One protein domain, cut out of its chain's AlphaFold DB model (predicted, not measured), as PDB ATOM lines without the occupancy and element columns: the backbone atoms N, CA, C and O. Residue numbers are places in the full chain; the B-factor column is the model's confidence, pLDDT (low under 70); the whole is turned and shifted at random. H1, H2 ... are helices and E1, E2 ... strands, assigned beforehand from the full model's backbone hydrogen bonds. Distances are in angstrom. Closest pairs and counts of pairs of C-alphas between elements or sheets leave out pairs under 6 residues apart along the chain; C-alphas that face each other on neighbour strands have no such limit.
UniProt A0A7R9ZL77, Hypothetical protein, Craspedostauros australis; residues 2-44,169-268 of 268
ATOM      1  N   GLY A   2       7.209  57.339 -26.069       64.50
ATOM      2  CA  GLY A   2       8.583  56.826 -26.079       64.50
ATOM      3  C   GLY A   2       8.853  56.076 -27.380       64.50
ATOM      4  O   GLY A   2       8.030  55.259 -27.783       64.50
ATOM      5  N   ALA A   3       9.967  56.365 -28.051       79.88
ATOM      6  CA  ALA A   3      10.410  55.557 -29.182       79.88
ATOM      7  C   ALA A   3      10.712  54.131 -28.696       79.88
ATOM      8  O   ALA A   3      11.405  53.962 -27.690       79.88
ATOM      9  N   ALA A   4      10.199  53.122 -29.401       84.88
ATOM     10  CA  ALA A   4      10.561  51.736 -29.135       84.88
ATOM     11  C   ALA A   4      12.065  51.555 -29.384       84.88
ATOM     12  O   ALA A   4      12.595  52.018 -30.397       84.88
ATOM     13  N   ARG A   5      12.753  50.912 -28.441       88.62
ATOM     14  CA  ARG A   5      14.170  50.563 -28.550       88.62
ATOM     15  C   ARG A   5      14.309  49.067 -28.341       88.62
ATOM     16  O   ARG A   5      13.735  48.530 -27.398       88.62
ATOM     17  N   THR A   6      15.085  48.434 -29.205       92.06
ATOM     18  CA  THR A   6      15.478  47.033 -29.060       92.06
ATOM     19  C   THR A   6      16.874  46.990 -28.461       92.06
ATOM     20  O   THR A   6      17.741  47.762 -28.870       92.06
ATOM     21  N   ILE A   7      17.068  46.123 -27.473       93.19
ATOM     22  CA  ILE A   7      18.359  45.872 -26.834       93.19
ATOM     23  C   ILE A   7      18.617  44.376 -26.969       93.19
ATOM     24  O   ILE A   7      17.807  43.580 -26.491       93.19
ATOM     25  N   ASP A   8      19.720  44.010 -27.616       93.88
ATOM     26  CA  ASP A   8      20.178  42.624 -27.653       93.88
ATOM     27  C   ASP A   8      20.784  42.270 -26.289       93.88
ATOM     28  O   ASP A   8      21.634  42.998 -25.770       93.88
ATOM     29  N   ALA A   9      20.311  41.181 -25.684       92.38
ATOM     30  CA  ALA A   9      20.753  40.728 -24.371       92.38
ATOM     31  C   ALA A   9      20.770  39.197 -24.297       92.38
ATOM     32  O   ALA A   9      19.807  38.542 -24.694       92.38
ATOM     33  N   ASP A  10      21.837  38.640 -23.722       91.12
ATOM     34  CA  ASP A  10      21.986  37.193 -23.498       91.12
ATOM     35  C   ASP A  10      21.134  36.684 -22.323       91.12
ATOM     36  O   ASP A  10      20.841  35.494 -22.205       91.12
ATOM     37  N   GLY A  11      20.716  37.591 -21.437       93.31
ATOM     38  CA  GLY A  11      19.886  37.269 -20.291       93.31
ATOM     39  C   GLY A  11      19.277  38.502 -19.627       93.31
ATOM     40  O   GLY A  11      19.747  39.626 -19.799       93.31
ATOM     41  N   ILE A  12      18.203  38.284 -18.870       95.56
ATOM     42  CA  ILE A  12      17.369  39.332 -18.279       95.56
ATOM     43  C   ILE A  12      17.130  39.028 -16.799       95.56
ATOM     44  O   ILE A  12      16.650  37.952 -16.441       95.56
ATOM     45  N   VAL A  13      17.386  40.018 -15.942       97.19
ATOM     46  CA  VAL A  13      16.968  40.006 -14.534       97.19
ATOM     47  C   VAL A  13      15.732  40.891 -14.381       97.19
ATOM     48  O   VAL A  13      15.806  42.114 -14.499       97.19
ATOM     49  N   LEU A  14      14.580  40.288 -14.092       97.31
ATOM     50  CA  LEU A  14      13.343  41.015 -13.813       97.31
ATOM     51  C   LEU A  14      13.339  41.515 -12.362       97.31
ATOM     52  O   LEU A  14      12.844  40.837 -11.462       97.31
ATOM     53  N   ALA A  15      13.888  42.711 -12.142       96.88
ATOM     54  CA  ALA A  15      13.875  43.425 -10.861       96.88
ATOM     55  C   ALA A  15      12.614  44.303 -10.715       96.88
ATOM     56  O   ALA A  15      12.686  45.527 -10.621       96.88
ATOM     57  N   LEU A  16      11.437  43.674 -10.778       94.94
ATOM     58  CA  LEU A  16      10.140  44.357 -10.854       94.94
ATOM     59  C   LEU A  16       9.307  44.090  -9.600       94.94
ATOM     60  O   LEU A  16       9.310  42.974  -9.088       94.94
ATOM     61  N   ASN A  17       8.517  45.074  -9.163       91.88
ATOM     62  CA  ASN A  17       7.415  44.830  -8.229       91.88
ATOM     63  C   ASN A  17       6.217  44.173  -8.950       91.88
ATOM     64  O   ASN A  17       6.227  44.001 -10.171       91.88
ATOM     65  N   GLY A  18       5.158  43.825  -8.212       92.62
ATOM     66  CA  GLY A  18       3.970  43.174  -8.782       92.62
ATOM     67  C   GLY A  18       3.321  43.956  -9.935       92.62
ATOM     68  O   GLY A  18       2.942  43.364 -10.946       92.62
ATOM     69  N   LYS A  19       3.246  45.291  -9.829       93.31
ATOM     70  CA  LYS A  19       2.710  46.169 -10.885       93.31
ATOM     71  C   LYS A  19       3.584  46.149 -12.142       93.31
ATOM     72  O   LYS A  19       3.063  46.004 -13.246       93.31
ATOM     73  N   GLY A  20       4.902  46.266 -11.981       94.50
ATOM     74  CA  GLY A  20       5.860  46.179 -13.082       94.50
ATOM     75  C   GLY A  20       5.831  44.809 -13.760       94.50
ATOM     76  O   GLY A  20       5.782  44.733 -14.985       94.50
ATOM     77  N   MET A  21       5.771  43.733 -12.969       96.44
ATOM     78  CA  MET A  21       5.635  42.363 -13.468       96.44
ATOM     79  C   MET A  21       4.375  42.212 -14.325       96.44
ATOM     80  O   MET A  21       4.453  41.703 -15.439       96.44
ATOM     81  N   ALA A  22       3.227  42.699 -13.848       95.81
ATOM     82  CA  ALA A  22       1.989  42.662 -14.619       95.81
ATOM     83  C   ALA A  22       2.099  43.433 -15.936       95.81
ATOM     84  O   ALA A  22       1.767  42.882 -16.979       95.81
ATOM     85  N   SER A  23       2.655  44.648 -15.907       95.88
ATOM     86  CA  SER A  23       2.858  45.454 -17.115       95.88
ATOM     87  C   SER A  23       3.714  44.741 -18.165       95.88
ATOM     88  O   SER A  23       3.409  44.824 -19.352       95.88
ATOM     89  N   VAL A  24       4.789  44.063 -17.750       96.19
ATOM     90  CA  VAL A  24       5.676  43.326 -18.665       96.19
ATOM     91  C   VAL A  24       4.992  42.076 -19.214       96.19
ATOM     92  O   VAL A  24       5.052  41.817 -20.414       96.19
ATOM     93  N   VAL A  25       4.310  41.312 -18.359       96.81
ATOM     94  CA  VAL A  25       3.621  40.077 -18.757       96.81
ATOM     95  C   VAL A  25       2.442  40.365 -19.691       96.81
ATOM     96  O   VAL A  25       2.273  39.660 -20.679       96.81
ATOM     97  N   GLU A  26       1.664  41.423 -19.442       96.06
ATOM     98  CA  GLU A  26       0.540  41.838 -20.298       96.06
ATOM     99  C   GLU A  26       0.986  42.222 -21.721       96.06
ATOM    100  O   GLU A  26       0.221  42.071 -22.671       96.06
ATOM    101  N   GLN A  27       2.231  42.676 -21.883       95.19
ATOM    102  CA  GLN A  27       2.806  43.080 -23.170       95.19
ATOM    103  C   GLN A  27       3.628  41.973 -23.849       95.19
ATOM    104  O   GLN A  27       4.089  42.161 -24.974       95.19
ATOM    105  N   SER A  28       3.810  40.819 -23.199       94.81
ATOM    106  CA  SER A  28       4.630  39.715 -23.706       94.81
ATOM    107  C   SER A  28       3.819  38.416 -23.787       94.81
ATOM    108  O   SER A  28       3.624  37.743 -22.771       94.81
ATOM    109  N   PRO A  29       3.368  38.012 -24.994       91.75
ATOM    110  CA  PRO A  29       2.585  36.791 -25.182       91.75
ATOM    111  C   PRO A  29       3.264  35.517 -24.668       91.75
ATOM    112  O   PRO A  29       2.576  34.599 -24.223       91.75
ATOM    113  N   ASP A  30       4.594  35.447 -24.711       90.62
ATOM    114  CA  ASP A  30       5.336  34.270 -24.253       90.62
ATOM    115  C   ASP A  30       5.467  34.238 -22.727       90.62
ATOM    116  O   ASP A  30       5.241  33.190 -22.118       90.62
ATOM    117  N   LEU A  31       5.699  35.389 -22.081       94.56
ATOM    118  CA  LEU A  31       5.653  35.472 -20.616       94.56
ATOM    119  C   LEU A  31       4.243  35.204 -20.078       94.56
ATOM    120  O   LEU A  31       4.098  34.539 -19.053       94.56
ATOM    121  N   ALA A  32       3.201  35.665 -20.775       95.19
ATOM    122  CA  ALA A  32       1.809  35.448 -20.383       95.19
ATOM    123  C   ALA A  32       1.407  33.964 -20.369       95.19
ATOM    124  O   ALA A  32       0.604  33.557 -19.528       95.19
ATOM    125  N   LYS A  33       1.977  33.143 -21.262       95.00
ATOM    126  CA  LYS A  33       1.737  31.689 -21.297       95.00
ATOM    127  C   LYS A  33       2.434  30.947 -20.161       95.00
ATOM    128  O   LYS A  33       1.972  29.874 -19.783       95.00
ATOM    129  N   SER A  34       3.515  31.499 -19.609       96.19
ATOM    130  CA  SER A  34       4.233  30.857 -18.513       96.19
ATOM    131  C   SER A  34       3.409  30.911 -17.219       96.19
ATOM    132  O   SER A  34       3.085  32.002 -16.724       96.19
ATOM    133  N   PRO A  35       3.097  29.764 -16.587       95.50
ATOM    134  CA  PRO A  35       2.375  29.746 -15.318       95.50
ATOM    135  C   PRO A  35       3.132  30.451 -14.189       95.50
ATOM    136  O   PRO A  35       2.519  30.878 -13.213       95.50
ATOM    137  N   VAL A  36       4.464  30.538 -14.260       95.88
ATOM    138  CA  VAL A  36       5.283  31.233 -13.254       95.88
ATOM    139  C   VAL A  36       5.041  32.740 -13.323       95.88
ATOM    140  O   VAL A  36       4.705  33.354 -12.308       95.88
ATOM    141  N   PHE A  37       5.163  33.322 -14.516       97.19
ATOM    142  CA  PHE A  37       5.067  34.767 -14.706       97.19
ATOM    143  C   PHE A  37       3.622  35.273 -14.668       97.19
ATOM    144  O   PHE A  37       3.364  36.291 -14.034       97.19
ATOM    145  N   SER A  38       2.653  34.531 -15.216       95.62
ATOM    146  CA  SER A  38       1.225  34.880 -15.093       95.62
ATOM    147  C   SER A  38       0.733  34.875 -13.636       95.62
ATOM    148  O   SER A  38       0.008  35.782 -13.217       95.62
ATOM    149  N   ARG A  39       1.180  33.914 -12.808       95.75
ATOM    150  CA  ARG A  39       0.895  33.924 -11.360       95.75
ATOM    151  C   ARG A  39       1.535  35.117 -10.660       95.75
ATOM    152  O   ARG A  39       0.858  35.753  -9.854       95.75
ATOM    153  N   ALA A  40       2.787  35.442 -10.974       95.94
ATOM    154  CA  ALA A  40       3.461  36.611 -10.415       95.94
ATOM    155  C   ALA A  40       2.751  37.919 -10.809       95.94
ATOM    156  O   ALA A  40       2.474  38.752  -9.948       95.94
ATOM    157  N   ALA A  41       2.354  38.059 -12.076       95.88
ATOM    158  CA  ALA A  41       1.579  39.188 -12.589       95.88
ATOM    159  C   ALA A  41       0.204  39.338 -11.913       95.88
ATOM    160  O   ALA A  41      -0.304  40.448 -11.773       95.88
ATOM    161  N   SER A  42      -0.396  38.247 -11.421       94.56
ATOM    162  CA  SER A  42      -1.649  38.332 -10.655       94.56
ATOM    163  C   SER A  42      -1.503  39.065  -9.310       94.56
ATOM    164  O   SER A  42      -2.505  39.467  -8.721       94.56
ATOM    165  N   MET A  43      -0.272  39.292  -8.833       93.69
ATOM    166  CA  MET A  43       0.038  40.077  -7.631       93.69
ATOM    167  C   MET A  43       0.221  41.578  -7.923       93.69
ATOM    168  O   MET A  43       0.994  42.255  -7.252       93.69
ATOM    169  N   LYS A  44      -0.482  42.116  -8.926       92.25
ATOM    170  CA  LYS A  44      -0.350  43.519  -9.359       92.25
ATOM    171  C   LYS A  44      -0.822  44.565  -8.353       92.25
ATOM    172  O   LYS A  44      -0.450  45.730  -8.471       92.25
ATOM    173  N   PHE A 169       1.800  33.289  -1.152       90.50
ATOM    174  CA  PHE A 169       3.191  32.831  -1.174       90.50
ATOM    175  C   PHE A 169       3.561  32.092  -2.468       90.50
ATOM    176  O   PHE A 169       4.607  32.354  -3.054       90.50
ATOM    177  N   THR A 170       2.684  31.214  -2.960       91.06
ATOM    178  CA  THR A 170       2.918  30.427  -4.184       91.06
ATOM    179  C   THR A 170       2.833  31.253  -5.468       91.06
ATOM    180  O   THR A 170       3.253  30.773  -6.523       91.06
ATOM    181  N   ARG A 171       2.302  32.481  -5.391       94.06
ATOM    182  CA  ARG A 171       2.232  33.433  -6.506       94.06
ATOM    183  C   ARG A 171       3.497  34.276  -6.640       94.06
ATOM    184  O   ARG A 171       3.758  34.783  -7.722       94.06
ATOM    185  N   ARG A 172       4.315  34.375  -5.587       94.00
ATOM    186  CA  ARG A 172       5.613  35.062  -5.640       94.00
ATOM    187  C   ARG A 172       6.529  34.385  -6.674       94.00
ATOM    188  O   ARG A 172       6.644  33.147  -6.645       94.00
ATOM    189  N   PRO A 173       7.217  35.138  -7.546       95.25
ATOM    190  CA  PRO A 173       8.150  34.554  -8.500       95.25
ATOM    191  C   PRO A 173       9.354  33.949  -7.758       95.25
ATOM    192  O   PRO A 173       9.817  34.518  -6.764       95.25
ATOM    193  N   PRO A 174       9.858  32.780  -8.181       95.38
ATOM    194  CA  PRO A 174      11.134  32.274  -7.701       95.38
ATOM    195  C   PRO A 174      12.284  33.056  -8.347       95.38
ATOM    196  O   PRO A 174      12.177  33.485  -9.496       95.38
ATOM    197  N   VAL A 175      13.405  33.185  -7.639       95.38
ATOM    198  CA  VAL A 175      14.615  33.875  -8.129       95.38
ATOM    199  C   VAL A 175      15.133  33.294  -9.445       95.38
ATOM    200  O   VAL A 175      15.595  34.011 -10.324       95.38
ATOM    201  N   GLN A 176      14.949  31.988  -9.628       94.88
ATOM    202  CA  GLN A 176      15.368  31.258 -10.819       94.88
ATOM    203  C   GLN A 176      14.522  31.536 -12.073       94.88
ATOM    204  O   GLN A 176      14.904  31.061 -13.144       94.88
ATOM    205  N   GLY A 177      13.389  32.241 -11.948       95.25
ATOM    206  CA  GLY A 177      12.427  32.441 -13.034       95.25
ATOM    207  C   GLY A 177      11.701  31.147 -13.421       95.25
ATOM    208  O   GLY A 177      11.218  30.412 -12.557       95.25
ATOM    209  N   ALA A 178      11.628  30.866 -14.720       94.62
ATOM    210  CA  ALA A 178      11.054  29.637 -15.274       94.62
ATOM    211  C   ALA A 178      12.113  28.893 -16.110       94.62
ATOM    212  O   ALA A 178      12.013  28.874 -17.332       94.62
ATOM    213  N   PRO A 179      13.159  28.309 -15.495       92.06
ATOM    214  CA  PRO A 179      14.366  27.892 -16.214       92.06
ATOM    215  C   PRO A 179      14.145  26.855 -17.318       92.06
ATOM    216  O   PRO A 179      14.911  26.823 -18.274       92.06
ATOM    217  N   GLN A 180      13.119  26.008 -17.198       91.38
ATOM    218  CA  GLN A 180      12.788  25.002 -18.210       91.38
ATOM    219  C   GLN A 180      12.121  25.604 -19.457       91.38
ATOM    220  O   GLN A 180      12.216  25.026 -20.532       91.38
ATOM    221  N   GLU A 181      11.439  26.740 -19.307       91.94
ATOM    222  CA  GLU A 181      10.696  27.418 -20.379       91.94
ATOM    223  C   GLU A 181      11.498  28.602 -20.944       91.94
ATOM    224  O   GLU A 181      11.536  28.827 -22.149       91.94
ATOM    225  N   LEU A 182      12.133  29.366 -20.053       91.81
ATOM    226  CA  LEU A 182      12.781  30.651 -20.296       91.81
ATOM    227  C   LEU A 182      14.102  30.716 -19.497       91.81
ATOM    228  O   LEU A 182      14.182  31.413 -18.479       91.81
ATOM    229  N   PRO A 183      15.149  29.975 -19.916       91.06
ATOM    230  CA  PRO A 183      16.398  29.833 -19.160       91.06
ATOM    231  C   PRO A 183      17.158  31.152 -18.967       91.06
ATOM    232  O   PRO A 183      17.811  31.330 -17.938       91.06
ATOM    233  N   GLY A 184      17.025  32.087 -19.913       93.44
ATOM    234  CA  GLY A 184      17.664  33.406 -19.879       93.44
ATOM    235  C   GLY A 184      16.969  34.441 -18.990       93.44
ATOM    236  O   GLY A 184      17.336  35.608 -19.053       93.44
ATOM    237  N   ILE A 185      15.960  34.062 -18.194       95.25
ATOM    238  CA  ILE A 185      15.225  34.996 -17.329       95.25
ATOM    239  C   ILE A 185      15.322  34.572 -15.862       95.25
ATOM    240  O   ILE A 185      14.957  33.452 -15.489       95.25
ATOM    241  N   THR A 186      15.759  35.500 -15.015       97.31
ATOM    242  CA  THR A 186      15.730  35.394 -13.549       97.31
ATOM    243  C   THR A 186      14.917  36.542 -12.946       97.31
ATOM    244  O   THR A 186      14.557  37.500 -13.631       97.31
ATOM    245  N   CYS A 187      14.568  36.439 -11.663       97.56
ATOM    246  CA  CYS A 187      13.755  37.436 -10.960       97.56
ATOM    247  C   CYS A 187      14.509  37.979  -9.750       97.56
ATOM    248  O   CYS A 187      15.092  37.201  -9.001       97.56
ATOM    249  N   ALA A 188      14.412  39.282  -9.502       96.31
ATOM    250  CA  ALA A 188      14.970  39.929  -8.319       96.31
ATOM    251  C   ALA A 188      13.940  40.858  -7.658       96.31
ATOM    252  O   ALA A 188      12.968  41.287  -8.280       96.31
ATOM    253  N   GLY A 189      14.142  41.137  -6.377       93.81
ATOM    254  CA  GLY A 189      13.269  41.961  -5.553       93.81
ATOM    255  C   GLY A 189      13.008  41.338  -4.185       93.81
ATOM    256  O   GLY A 189      13.100  40.127  -3.982       93.81
ATOM    257  N   ASP A 190      12.621  42.180  -3.239       91.44
ATOM    258  CA  ASP A 190      12.252  41.802  -1.872       91.44
ATOM    259  C   ASP A 190      11.152  40.716  -1.814       91.44
ATOM    260  O   ASP A 190      11.193  39.793  -0.998       91.44
ATOM    261  N   TRP A 191      10.197  40.759  -2.739       92.19
ATOM    262  CA  TRP A 191       9.085  39.821  -2.845       92.19
ATOM    263  C   TRP A 191       9.418  38.521  -3.588       92.19
ATOM    264  O   TRP A 191       8.571  37.631  -3.668       92.19
ATOM    265  N   VAL A 192      10.631  38.347  -4.109       93.25
ATOM    266  CA  VAL A 192      11.043  37.108  -4.788       93.25
ATOM    267  C   VAL A 192      11.261  35.988  -3.769       93.25
ATOM    268  O   VAL A 192      11.622  36.249  -2.622       93.25
ATOM    269  N   ARG A 193      11.008  34.729  -4.148       92.38
ATOM    270  CA  ARG A 193      11.354  33.543  -3.337       92.38
ATOM    271  C   ARG A 193      12.772  33.087  -3.666       92.38
ATOM    272  O   ARG A 193      13.033  32.731  -4.815       92.38
ATOM    273  N   LEU A 194      13.649  33.043  -2.664       88.62
ATOM    274  CA  LEU A 194      15.057  32.670  -2.852       88.62
ATOM    275  C   LEU A 194      15.291  31.148  -2.832       88.62
ATOM    276  O   LEU A 194      16.322  30.685  -3.297       88.62
ATOM    277  N   GLY A 195      14.315  30.362  -2.361       82.31
ATOM    278  CA  GLY A 195      14.443  28.906  -2.186       82.31
ATOM    279  C   GLY A 195      14.762  28.529  -0.737       82.31
ATOM    280  O   GLY A 195      15.181  29.381   0.034       82.31
ATOM    281  N   SER A 196      14.514  27.278  -0.333       70.12
ATOM    282  CA  SER A 196      14.487  26.859   1.086       70.12
ATOM    283  C   SER A 196      15.742  27.205   1.883       70.12
ATOM    284  O   SER A 196      15.628  27.571   3.053       70.12
ATOM    285  N   ASP A 197      16.909  27.096   1.257       70.06
ATOM    286  CA  ASP A 197      18.194  27.169   1.952       70.06
ATOM    287  C   ASP A 197      18.623  28.626   2.149       70.06
ATOM    288  O   ASP A 197      19.065  29.018   3.229       70.06
ATOM    289  N   LEU A 198      18.391  29.462   1.134       72.44
ATOM    290  CA  LEU A 198      18.666  30.896   1.189       72.44
ATOM    291  C   LEU A 198      17.567  31.672   1.911       72.44
ATOM    292  O   LEU A 198      17.862  32.617   2.628       72.44
ATOM    293  N   GLU A 199      16.299  31.280   1.805       75.62
ATOM    294  CA  GLU A 199      15.196  31.977   2.485       75.62
ATOM    295  C   GLU A 199      15.367  31.968   4.017       75.62
ATOM    296  O   GLU A 199      14.914  32.881   4.701       75.62
ATOM    297  N   GLN A 200      16.044  30.951   4.563       66.81
ATOM    298  CA  GLN A 200      16.318  30.825   5.998       66.81
ATOM    299  C   GLN A 200      17.573  31.578   6.453       66.81
ATOM    300  O   GLN A 200      17.649  31.966   7.622       66.81
ATOM    301  N   THR A 201      18.535  31.767   5.549       64.31
ATOM    302  CA  THR A 201      19.871  32.312   5.834       64.31
ATOM    303  C   THR A 201      20.088  33.711   5.260       64.31
ATOM    304  O   THR A 201      21.146  34.288   5.465       64.31
ATOM    305  N   THR A 202      19.099  34.297   4.588       68.69
ATOM    306  CA  THR A 202      19.145  35.671   4.056       68.69
ATOM    307  C   THR A 202      18.172  36.587   4.800       68.69
ATOM    308  O   THR A 202      17.426  36.141   5.672       68.69
ATOM    309  N   ALA A 203      18.187  37.886   4.479       66.75
ATOM    310  CA  ALA A 203      17.334  38.894   5.106       66.75
ATOM    311  C   ALA A 203      15.849  38.463   5.131       66.75
ATOM    312  O   ALA A 203      15.215  38.237   4.092       66.75
ATOM    313  N   LYS A 204      15.301  38.349   6.351       67.25
ATOM    314  CA  LYS A 204      13.971  37.786   6.664       67.25
ATOM    315  C   LYS A 204      12.830  38.817   6.614       67.25
ATOM    316  O   LYS A 204      11.804  38.638   7.264       67.25
ATOM    317  N   GLY A 205      12.988  39.885   5.835       69.56
ATOM    318  CA  GLY A 205      12.014  40.969   5.698       69.56
ATOM    319  C   GLY A 205      11.885  41.454   4.258       69.56
ATOM    320  O   GLY A 205      12.708  41.133   3.404       69.56
ATOM    321  N   LEU A 206      10.834  42.224   3.988       78.50
ATOM    322  CA  LEU A 206      10.649  42.919   2.713       78.50
ATOM    323  C   LEU A 206      11.425  44.233   2.768       78.50
ATOM    324  O   LEU A 206      10.865  45.291   3.037       78.50
ATOM    325  N   CYS A 207      12.741  44.120   2.648       81.38
ATOM    326  CA  CYS A 207      13.665  45.216   2.875       81.38
ATOM    327  C   CYS A 207      14.601  45.416   1.680       81.38
ATOM    328  O   CYS A 207      14.718  44.558   0.795       81.38
ATOM    329  N   GLN A 208      15.273  46.564   1.660       89.31
ATOM    330  CA  GLN A 208      16.209  46.924   0.597       89.31
ATOM    331  C   GLN A 208      17.376  45.932   0.524       89.31
ATOM    332  O   GLN A 208      17.787  45.538  -0.565       89.31
ATOM    333  N   GLU A 209      17.840  45.442   1.671       87.44
ATOM    334  CA  GLU A 209      18.900  44.442   1.782       87.44
ATOM    335  C   GLU A 209      18.491  43.135   1.104       87.44
ATOM    336  O   GLU A 209      19.280  42.524   0.385       87.44
ATOM    337  N   ARG A 210      17.229  42.718   1.266       88.88
ATOM    338  CA  ARG A 210      16.716  41.527   0.589       88.88
ATOM    339  C   ARG A 210      16.647  41.733  -0.920       88.88
ATOM    340  O   ARG A 210      17.039  40.834  -1.663       88.88
ATOM    341  N   ALA A 211      16.171  42.891  -1.377       92.25
ATOM    342  CA  ALA A 211      16.149  43.216  -2.801       92.25
ATOM    343  C   ALA A 211      17.568  43.175  -3.396       92.25
ATOM    344  O   ALA A 211      17.781  42.510  -4.412       92.25
ATOM    345  N   TYR A 212      18.542  43.773  -2.710       91.94
ATOM    346  CA  TYR A 212      19.953  43.756  -3.089       91.94
ATOM    347  C   TYR A 212      20.517  42.329  -3.191       91.94
ATOM    348  O   TYR A 212      20.994  41.918  -4.249       91.94
ATOM    349  N   VAL A 213      20.368  41.530  -2.128       90.69
ATOM    350  CA  VAL A 213      20.833  40.133  -2.080       90.69
ATOM    351  C   VAL A 213      20.173  39.282  -3.166       90.69
ATOM    352  O   VAL A 213      20.841  38.497  -3.841       90.69
ATOM    353  N   SER A 214      18.867  39.450  -3.379       93.06
ATOM    354  CA  SER A 214      18.148  38.723  -4.428       93.06
ATOM    355  C   SER A 214      18.641  39.080  -5.831       93.06
ATOM    356  O   SER A 214      18.688  38.202  -6.687       93.06
ATOM    357  N   GLY A 215      19.051  40.334  -6.055       94.94
ATOM    358  CA  GLY A 215      19.640  40.791  -7.311       94.94
ATOM    359  C   GLY A 215      20.979  40.122  -7.588       94.94
ATOM    360  O   GLY A 215      21.167  39.568  -8.668       94.94
ATOM    361  N   ILE A 216      21.866  40.086  -6.586       93.25
ATOM    362  CA  ILE A 216      23.142  39.363  -6.678       93.25
ATOM    363  C   ILE A 216      22.899  37.888  -7.000       93.25
ATOM    364  O   ILE A 216      23.514  37.329  -7.908       93.25
ATOM    365  N   HIS A 217      21.966  37.251  -6.292       92.50
ATOM    366  CA  HIS A 217      21.690  35.836  -6.500       92.50
ATOM    367  C   HIS A 217      21.100  35.553  -7.892       92.50
ATOM    368  O   HIS A 217      21.534  34.623  -8.570       92.50
ATOM    369  N   ALA A 218      20.158  36.382  -8.351       95.12
ATOM    370  CA  ALA A 218      19.584  36.291  -9.690       95.12
ATOM    371  C   ALA A 218      20.642  36.475 -10.790       95.12
ATOM    372  O   ALA A 218      20.583  35.779 -11.806       95.12
ATOM    373  N   ALA A 219      21.608  37.373 -10.578       94.50
ATOM    374  CA  ALA A 219      22.730  37.582 -11.484       94.50
ATOM    375  C   ALA A 219      23.662  36.363 -11.520       94.50
ATOM    376  O   ALA A 219      23.929  35.852 -12.602       94.50
ATOM    377  N   ASN A 220      24.081  35.833 -10.365       93.25
ATOM    378  CA  ASN A 220      24.925  34.633 -10.301       93.25
ATOM    379  C   ASN A 220      24.275  33.434 -11.011       93.25
ATOM    380  O   ASN A 220      24.927  32.780 -11.820       93.25
ATOM    381  N   ILE A 221      22.977  33.192 -10.779       92.94
ATOM    382  CA  ILE A 221      22.227  32.129 -11.467       92.94
ATOM    383  C   ILE A 221      22.251  32.329 -12.984       92.94
ATOM    384  O   ILE A 221      22.365  31.365 -13.737       92.94
ATOM    385  N   LEU A 222      22.077  33.568 -13.445       92.56
ATOM    386  CA  LEU A 222      22.052  33.859 -14.869       92.56
ATOM    387  C   LEU A 222      23.437  33.645 -15.491       92.56
ATOM    388  O   LEU A 222      23.526  32.985 -16.525       92.56
ATOM    389  N   LEU A 223      24.500  34.101 -14.821       91.81
ATOM    390  CA  LEU A 223      25.887  33.855 -15.224       91.81
ATOM    391  C   LEU A 223      26.184  32.354 -15.328       91.81
ATOM    392  O   LEU A 223      26.747  31.925 -16.328       91.81
ATOM    393  N   ASP A 224      25.729  31.540 -14.372       90.19
ATOM    394  CA  ASP A 224      25.891  30.077 -14.411       90.19
ATOM    395  C   ASP A 224      25.243  29.422 -15.639       90.19
ATOM    396  O   ASP A 224      25.677  28.354 -16.072       90.19
ATOM    397  N   ARG A 225      24.191  30.036 -16.193       89.62
ATOM    398  CA  ARG A 225      23.448  29.502 -17.343       89.62
ATOM    399  C   ARG A 225      24.019  29.953 -18.678       89.62
ATOM    400  O   ARG A 225      24.031  29.161 -19.615       89.62
ATOM    401  N   ILE A 226      24.416  31.219 -18.779       85.56
ATOM    402  CA  ILE A 226      24.776  31.836 -20.065       85.56
ATOM    403  C   ILE A 226      26.286  31.925 -20.274       85.56
ATOM    404  O   ILE A 226      26.738  32.063 -21.408       85.56
ATOM    405  N   VAL A 227      27.076  31.824 -19.202       83.06
ATOM    406  CA  VAL A 227      28.528  31.959 -19.263       83.06
ATOM    407  C   VAL A 227      29.192  30.601 -19.006       83.06
ATOM    408  O   VAL A 227      28.972  29.990 -17.958       83.06
ATOM    409  N   PRO A 228      30.052  30.113 -19.921       79.44
ATOM    410  CA  PRO A 228      30.818  28.893 -19.697       79.44
ATOM    411  C   PRO A 228      31.670  28.986 -18.428       79.44
ATOM    412  O   PRO A 228      32.314  30.004 -18.189       79.44
ATOM    413  N   ALA A 229      31.764  27.900 -17.656       74.12
ATOM    414  CA  ALA A 229      32.580  27.859 -16.436       74.12
ATOM    415  C   ALA A 229      34.069  28.202 -16.670       74.12
ATOM    416  O   ALA A 229      34.759  28.631 -15.751       74.12
ATOM    417  N   SER A 230      34.557  28.048 -17.904       73.00
ATOM    418  CA  SER A 230      35.922  28.377 -18.327       73.00
ATOM    419  C   SER A 230      36.192  29.874 -18.531       73.00
ATOM    420  O   SER A 230      37.340  30.240 -18.767       73.00
ATOM    421  N   SER A 231      35.177  30.741 -18.463       74.44
ATOM    422  CA  SER A 231      35.315  32.188 -18.693       74.44
ATOM    423  C   SER A 231      36.012  32.945 -17.558       74.44
ATOM    424  O   SER A 231      36.360  34.110 -17.737       74.44
ATOM    425  N   GLY A 232      36.190  32.315 -16.389       67.81
ATOM    426  CA  GLY A 232      36.818  32.934 -15.220       67.81
ATOM    427  C   GLY A 232      35.991  34.045 -14.563       67.81
ATOM    428  O   GLY A 232      36.551  34.838 -13.815       67.81
ATOM    429  N   GLN A 233      34.683  34.145 -14.837       73.25
ATOM    430  CA  GLN A 233      33.820  35.086 -14.119       73.25
ATOM    431  C   GLN A 233      33.476  34.568 -12.720       73.25
ATOM    432  O   GLN A 233      32.795  33.546 -12.553       73.25
ATOM    433  N   ASP A 234      33.933  35.315 -11.718       77.38
ATOM    434  CA  ASP A 234      33.673  35.025 -10.316       77.38
ATOM    435  C   ASP A 234      32.236  35.378  -9.932       77.38
ATOM    436  O   ASP A 234      31.671  36.397 -10.341       77.38
ATOM    437  N   ARG A 235      31.636  34.502  -9.124       87.38
ATOM    438  CA  ARG A 235      30.305  34.719  -8.557       87.38
ATOM    439  C   ARG A 235      30.464  35.625  -7.354       87.38
ATOM    440  O   ARG A 235      31.367  35.433  -6.544       87.38
ATOM    441  N   GLN A 236      29.560  36.584  -7.219       89.25
ATOM    442  CA  GLN A 236      29.557  37.446  -6.045       89.25
ATOM    443  C   GLN A 236      29.074  36.657  -4.829       89.25
ATOM    444  O   GLN A 236      28.029  36.002  -4.881       89.25
ATOM    445  N   GLU A 237      29.835  36.705  -3.743       86.00
ATOM    446  CA  GLU A 237      29.484  36.010  -2.511       86.00
ATOM    447  C   GLU A 237      28.255  36.660  -1.858       86.00
ATOM    448  O   GLU A 237      28.147  37.883  -1.756       86.00
ATOM    449  N   VAL A 238      27.316  35.829  -1.399       82.38
ATOM    450  CA  VAL A 238      26.169  36.268  -0.599       82.38
ATOM    451  C   VAL A 238      26.389  35.812   0.833       82.38
ATOM    452  O   VAL A 238      26.317  34.620   1.131       82.38
ATOM    453  N   LEU A 239      26.638  36.774   1.719       82.38
ATOM    454  CA  LEU A 239      26.865  36.492   3.130       82.38
ATOM    455  C   LEU A 239      25.553  36.086   3.823       82.38
ATOM    456  O   LEU A 239      24.526  36.748   3.631       82.38
ATOM    457  N   PRO A 240      25.568  35.030   4.653       80.06
ATOM    458  CA  PRO A 240      24.407  34.664   5.445       80.06
ATOM    459  C   PRO A 240      24.160  35.690   6.557       80.06
ATOM    460  O   PRO A 240      25.088  36.296   7.099       80.06
ATOM    461  N   ILE A 241      22.896  35.858   6.943       80.88
ATOM    462  CA  ILE A 241      22.539  36.632   8.130       80.88
ATOM    463  C   ILE A 241      23.064  35.945   9.387       80.88
ATOM    464  O   ILE A 241      23.195  34.720   9.451       80.88
ATOM    465  N   ARG A 242      23.306  36.753  10.421       80.94
ATOM    466  CA  ARG A 242      23.664  36.248  11.743       80.94
ATOM    467  C   ARG A 242      22.578  35.304  12.251       80.94
ATOM    468  O   ARG A 242      21.383  35.578  12.143       80.94
ATOM    469  N   ASP A 243      23.027  34.219  12.857       80.56
ATOM    470  CA  ASP A 243      22.165  33.301  13.574       80.56
ATOM    471  C   ASP A 243      21.412  33.987  14.724       80.56
ATOM    472  O   ASP A 243      21.952  34.859  15.414       80.56
ATOM    473  N   ASP A 244      20.173  33.546  14.965       81.69
ATOM    474  CA  ASP A 244      19.411  33.990  16.134       81.69
ATOM    475  C   ASP A 244      20.141  33.608  17.435       81.69
ATOM    476  O   ASP A 244      20.788  32.557  17.529       81.69
ATOM    477  N   GLU A 245      19.989  34.436  18.465       87.44
ATOM    478  CA  GLU A 245      20.645  34.229  19.756       87.44
ATOM    479  C   GLU A 245      20.148  32.949  20.446       87.44
ATOM    480  O   GLU A 245      18.975  32.570  20.347       87.44
ATOM    481  N   PHE A 246      21.043  32.274  21.177       90.31
ATOM    482  CA  PHE A 246      20.746  30.987  21.816       90.31
ATOM    483  C   PHE A 246      19.455  30.996  22.661       90.31
ATOM    484  O   PHE A 246      18.636  30.090  22.467       90.31
ATOM    485  N   PRO A 247      19.204  31.995  23.536       90.56
ATOM    486  CA  PRO A 247      17.983  32.019  24.340       90.56
ATOM    487  C   PRO A 247      16.710  32.035  23.483       90.56
ATOM    488  O   PRO A 247      15.750  31.324  23.786       90.56
ATOM    489  N   PHE A 248      16.717  32.778  22.373       87.88
ATOM    490  CA  PHE A 248      15.592  32.824  21.443       87.88
ATOM    491  C   PHE A 248      15.386  31.478  20.740       87.88
ATOM    492  O   PHE A 248      14.263  30.968  20.699       87.88
ATOM    493  N   LYS A 249      16.464  30.861  20.229       89.56
ATOM    494  CA  LYS A 249      16.398  29.540  19.576       89.56
ATOM    495  C   LYS A 249      15.832  28.479  20.525       89.56
ATOM    496  O   LYS A 249      14.910  27.755  20.144       89.56
ATOM    497  N   ALA A 250      16.335  28.423  21.760       91.81
ATOM    498  CA  ALA A 250      15.873  27.488  22.783       91.81
ATOM    499  C   ALA A 250      14.395  27.719  23.145       91.81
ATOM    500  O   ALA A 250      13.599  26.776  23.136       91.81
ATOM    501  N   GLY A 251      14.002  28.976  23.378       91.69
ATOM    502  CA  GLY A 251      12.616  29.341  23.675       91.69
ATOM    503  C   GLY A 251      11.652  28.984  22.539       91.69
ATOM    504  O   GLY A 251      10.603  28.387  22.779       91.69
ATOM    505  N   SER A 252      12.026  29.267  21.288       87.69
ATOM    506  CA  SER A 252      11.230  28.924  20.101       87.69
ATOM    507  C   SER A 252      11.055  27.410  19.935       87.69
ATOM    508  O   SER A 252       9.952  26.933  19.654       87.69
ATOM    509  N   GLN A 253      12.120  26.628  20.147       91.44
ATOM    510  CA  GLN A 253      12.056  25.165  20.092       91.44
ATOM    511  C   GLN A 253      11.154  24.590  21.185       91.44
ATOM    512  O   GLN A 253      10.301  23.754  20.883       91.44
ATOM    513  N   LEU A 254      11.297  25.065  22.425       92.94
ATOM    514  CA  LEU A 254      10.440  24.655  23.535       92.94
ATOM    515  C   LEU A 254       8.972  24.989  23.244       92.94
ATOM    516  O   LEU A 254       8.116  24.110  23.336       92.94
ATOM    517  N   ASN A 255       8.693  26.216  22.796       89.56
ATOM    518  CA  ASN A 255       7.350  26.643  22.415       89.56
ATOM    519  C   ASN A 255       6.752  25.735  21.327       89.56
ATOM    520  O   ASN A 255       5.612  25.294  21.446       89.56
ATOM    521  N   LYS A 256       7.527  25.367  20.295       87.69
ATOM    522  CA  LYS A 256       7.074  24.419  19.260       87.69
ATOM    523  C   LYS A 256       6.696  23.051  19.831       87.69
ATOM    524  O   LYS A 256       5.759  22.450  19.318       87.69
ATOM    525  N   GLN A 257       7.399  22.545  20.847       91.88
ATOM    526  CA  GLN A 257       7.037  21.273  21.486       91.88
ATOM    527  C   GLN A 257       5.771  21.412  22.331       91.88
ATOM    528  O   GLN A 257       4.874  20.581  22.225       91.88
ATOM    529  N   VAL A 258       5.660  22.491  23.105       89.56
ATOM    530  CA  VAL A 258       4.481  22.787  23.931       89.56
ATOM    531  C   VAL A 258       3.220  22.928  23.064       89.56
ATOM    532  O   VAL A 258       2.194  22.309  23.346       89.56
ATOM    533  N   MET A 259       3.313  23.652  21.945       86.00
ATOM    534  CA  MET A 259       2.203  23.876  21.009       86.00
ATOM    535  C   MET A 259       1.757  22.626  20.231       86.00
ATOM    536  O   MET A 259       0.743  22.687  19.538       86.00
ATOM    537  N   LYS A 260       2.474  21.495  20.320       87.06
ATOM    538  CA  LYS A 260       1.983  20.202  19.804       87.06
ATOM    539  C   LYS A 260       0.929  19.572  20.712       87.06
ATOM    540  O   LYS A 260       0.147  18.757  20.236       87.06
ATOM    541  N   VAL A 261       0.947  19.906  22.003       87.56
ATOM    542  CA  VAL A 261       0.114  19.269  23.035       87.56
ATOM    543  C   VAL A 261      -0.979  20.215  23.527       87.56
ATOM    544  O   VAL A 261      -2.073  19.773  23.865       87.56
ATOM    545  N   LEU A 262      -0.712  21.525  23.533       81.56
ATOM    546  CA  LEU A 262      -1.730  22.522  23.841       81.56
ATOM    547  C   LEU A 262      -2.714  22.683  22.668       81.56
ATOM    548  O   LEU A 262      -2.281  22.914  21.534       81.56
ATOM    549  N   PRO A 263      -4.036  22.628  22.919       66.19
ATOM    550  CA  PRO A 263      -5.030  22.981  21.917       66.19
ATOM    551  C   PRO A 263      -4.778  24.400  21.404       66.19
ATOM    552  O   PRO A 263      -4.498  25.318  22.178       66.19
ATOM    553  N   ARG A 264      -4.909  24.610  20.091       67.94
ATOM    554  CA  ARG A 264      -4.886  25.952  19.492       67.94
ATOM    555  C   ARG A 264      -6.169  26.693  19.878       67.94
ATOM    556  O   ARG A 264      -7.098  26.782  19.089       67.94
ATOM    557  N   PHE A 265      -6.220  27.225  21.095       58.22
ATOM    558  CA  PHE A 265      -7.392  27.930  21.625       58.22
ATOM    559  C   PHE A 265      -7.715  29.250  20.893       58.22
ATOM    560  O   PHE A 265      -8.781  29.812  21.113       58.22
ATOM    561  N   TRP A 266      -6.827  29.732  20.015       54.91
ATOM    562  CA  TRP A 266      -6.879  31.082  19.431       54.91
ATOM    563  C   TRP A 266      -7.046  31.124  17.906       54.91
ATOM    564  O   TRP A 266      -6.886  32.181  17.307       54.91
ATOM    565  N   VAL A 267      -7.366  30.000  17.258       46.41
ATOM    566  CA  VAL A 267      -7.688  29.984  15.822       46.41
ATOM    567  C   VAL A 267      -9.119  29.481  15.660       46.41
ATOM    568  O   VAL A 267      -9.354  28.277  15.579       46.41
ATOM    569  N   ARG A 268     -10.072  30.414  15.684       37.25
ATOM    570  CA  ARG A 268     -11.361  30.266  15.004       37.25
ATOM    571  C   ARG A 268     -11.308  31.077  13.722       37.25
ATOM    572  O   ARG A 268     -10.744  32.191  13.787       37.25
TER     573      ARG A 268
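AT A GLANCE: This is residues 2 to 44 and 169 to 268 of the 268 residues of the protein "Hypothetical protein" of Craspedostauros australis (UniProt A0A7R9ZL77). A long helix, H5, packs on a tiny sheet of two short strands, E1 and E2, and a cluster of three short helices, H1, H2 and H3, lies beyond the strands from H5. Two stretches stick out of this body: residues 2 to 8, and residues 244 to 268, an arm that holds H6 and stands far from the rest. The printed part has 143 residues with six named helices and two named strands, in the order E1 H1 H2 H3 E2 H4 H5 H6; the sheet is parallel, in the order E1 E2. The class is mostly helix, though under half of the residues are in named elements. The whole is loose, with a radius of gyration of the C-alphas of 19.1 A and spans of 61 by 43 by 28 A.

IN THESE COORDINATES: Strand E1 is residues 12 to 14, with C-alpha 12 at (17.369, 39.332, -18.279), and E2 is residues 185 to 187. H5, the longest helix, is residues 208 to 226 and 27.0 A long, with C-alpha 208 at (16.209, 46.924, 0.597). H1 is residues 18 to 26, 12.1 A long, H2 residues 29 to 33, H3 residues 35 to 41, and H4 residues 196 to 201. H6 is residues 246 to 258, 18.3 A long, with C-alpha 258 at (4.481, 22.787, 23.931).

HOW THE PARTS SIT: E1 and E2 are parallel neighbours, their directions at 28 degrees; N 14 and O 186, 2.8 A apart, and N 186 and O 12, 3.0 A apart, are within hydrogen-bond range. The closest C-alphas of E2 and H5 are those of Thr 186 and Ala 218, 5.5 A apart; those of E1 and H5 are of Val 13 and Ala 218, 6.6 A apart. The closest C-alphas of E1 and H1 are those of Leu 14 and Met 21, 7.8 A apart. H1 and H3 touch at a steep tilt of 56 degrees, opposite ways; their closest C-alphas are those of Ala 22 and Ala 41, 4.0 A apart. H2 and H1 only just touch, with 3 pairs of C-alphas within 8 A, and only at the corner; their closest are those of Val 25 and Ala 32, 5.2 A apart. H2 and H3 likewise only just touch, with 3 such pairs, and only at the corner; their closest are those of Ala 32 and Ser 38, 5.4 A apart. H4 and H5 are apart, and so are H5 and H6. In H1, H2, H3, H5 and H6 every O i to N i+4 pair is within hydrogen-bond range; in H4 0 of 2 are, beside 1 of 3 O i to N i+3 pairs.

THE WHOLE: The C-alphas farthest apart are those of Ala 3 and Val 261, 64.4 A. Residues 45 to 168 are not printed, and C-alphas 44 and 169 are 13.9 A apart across the cut. The link from H5 to H6, 19 residues, is long. The mean pLDDT of the printed part is 87.3; residue 2, residues 200 to 205, residue 232 and residues 263 to 268 are under 70.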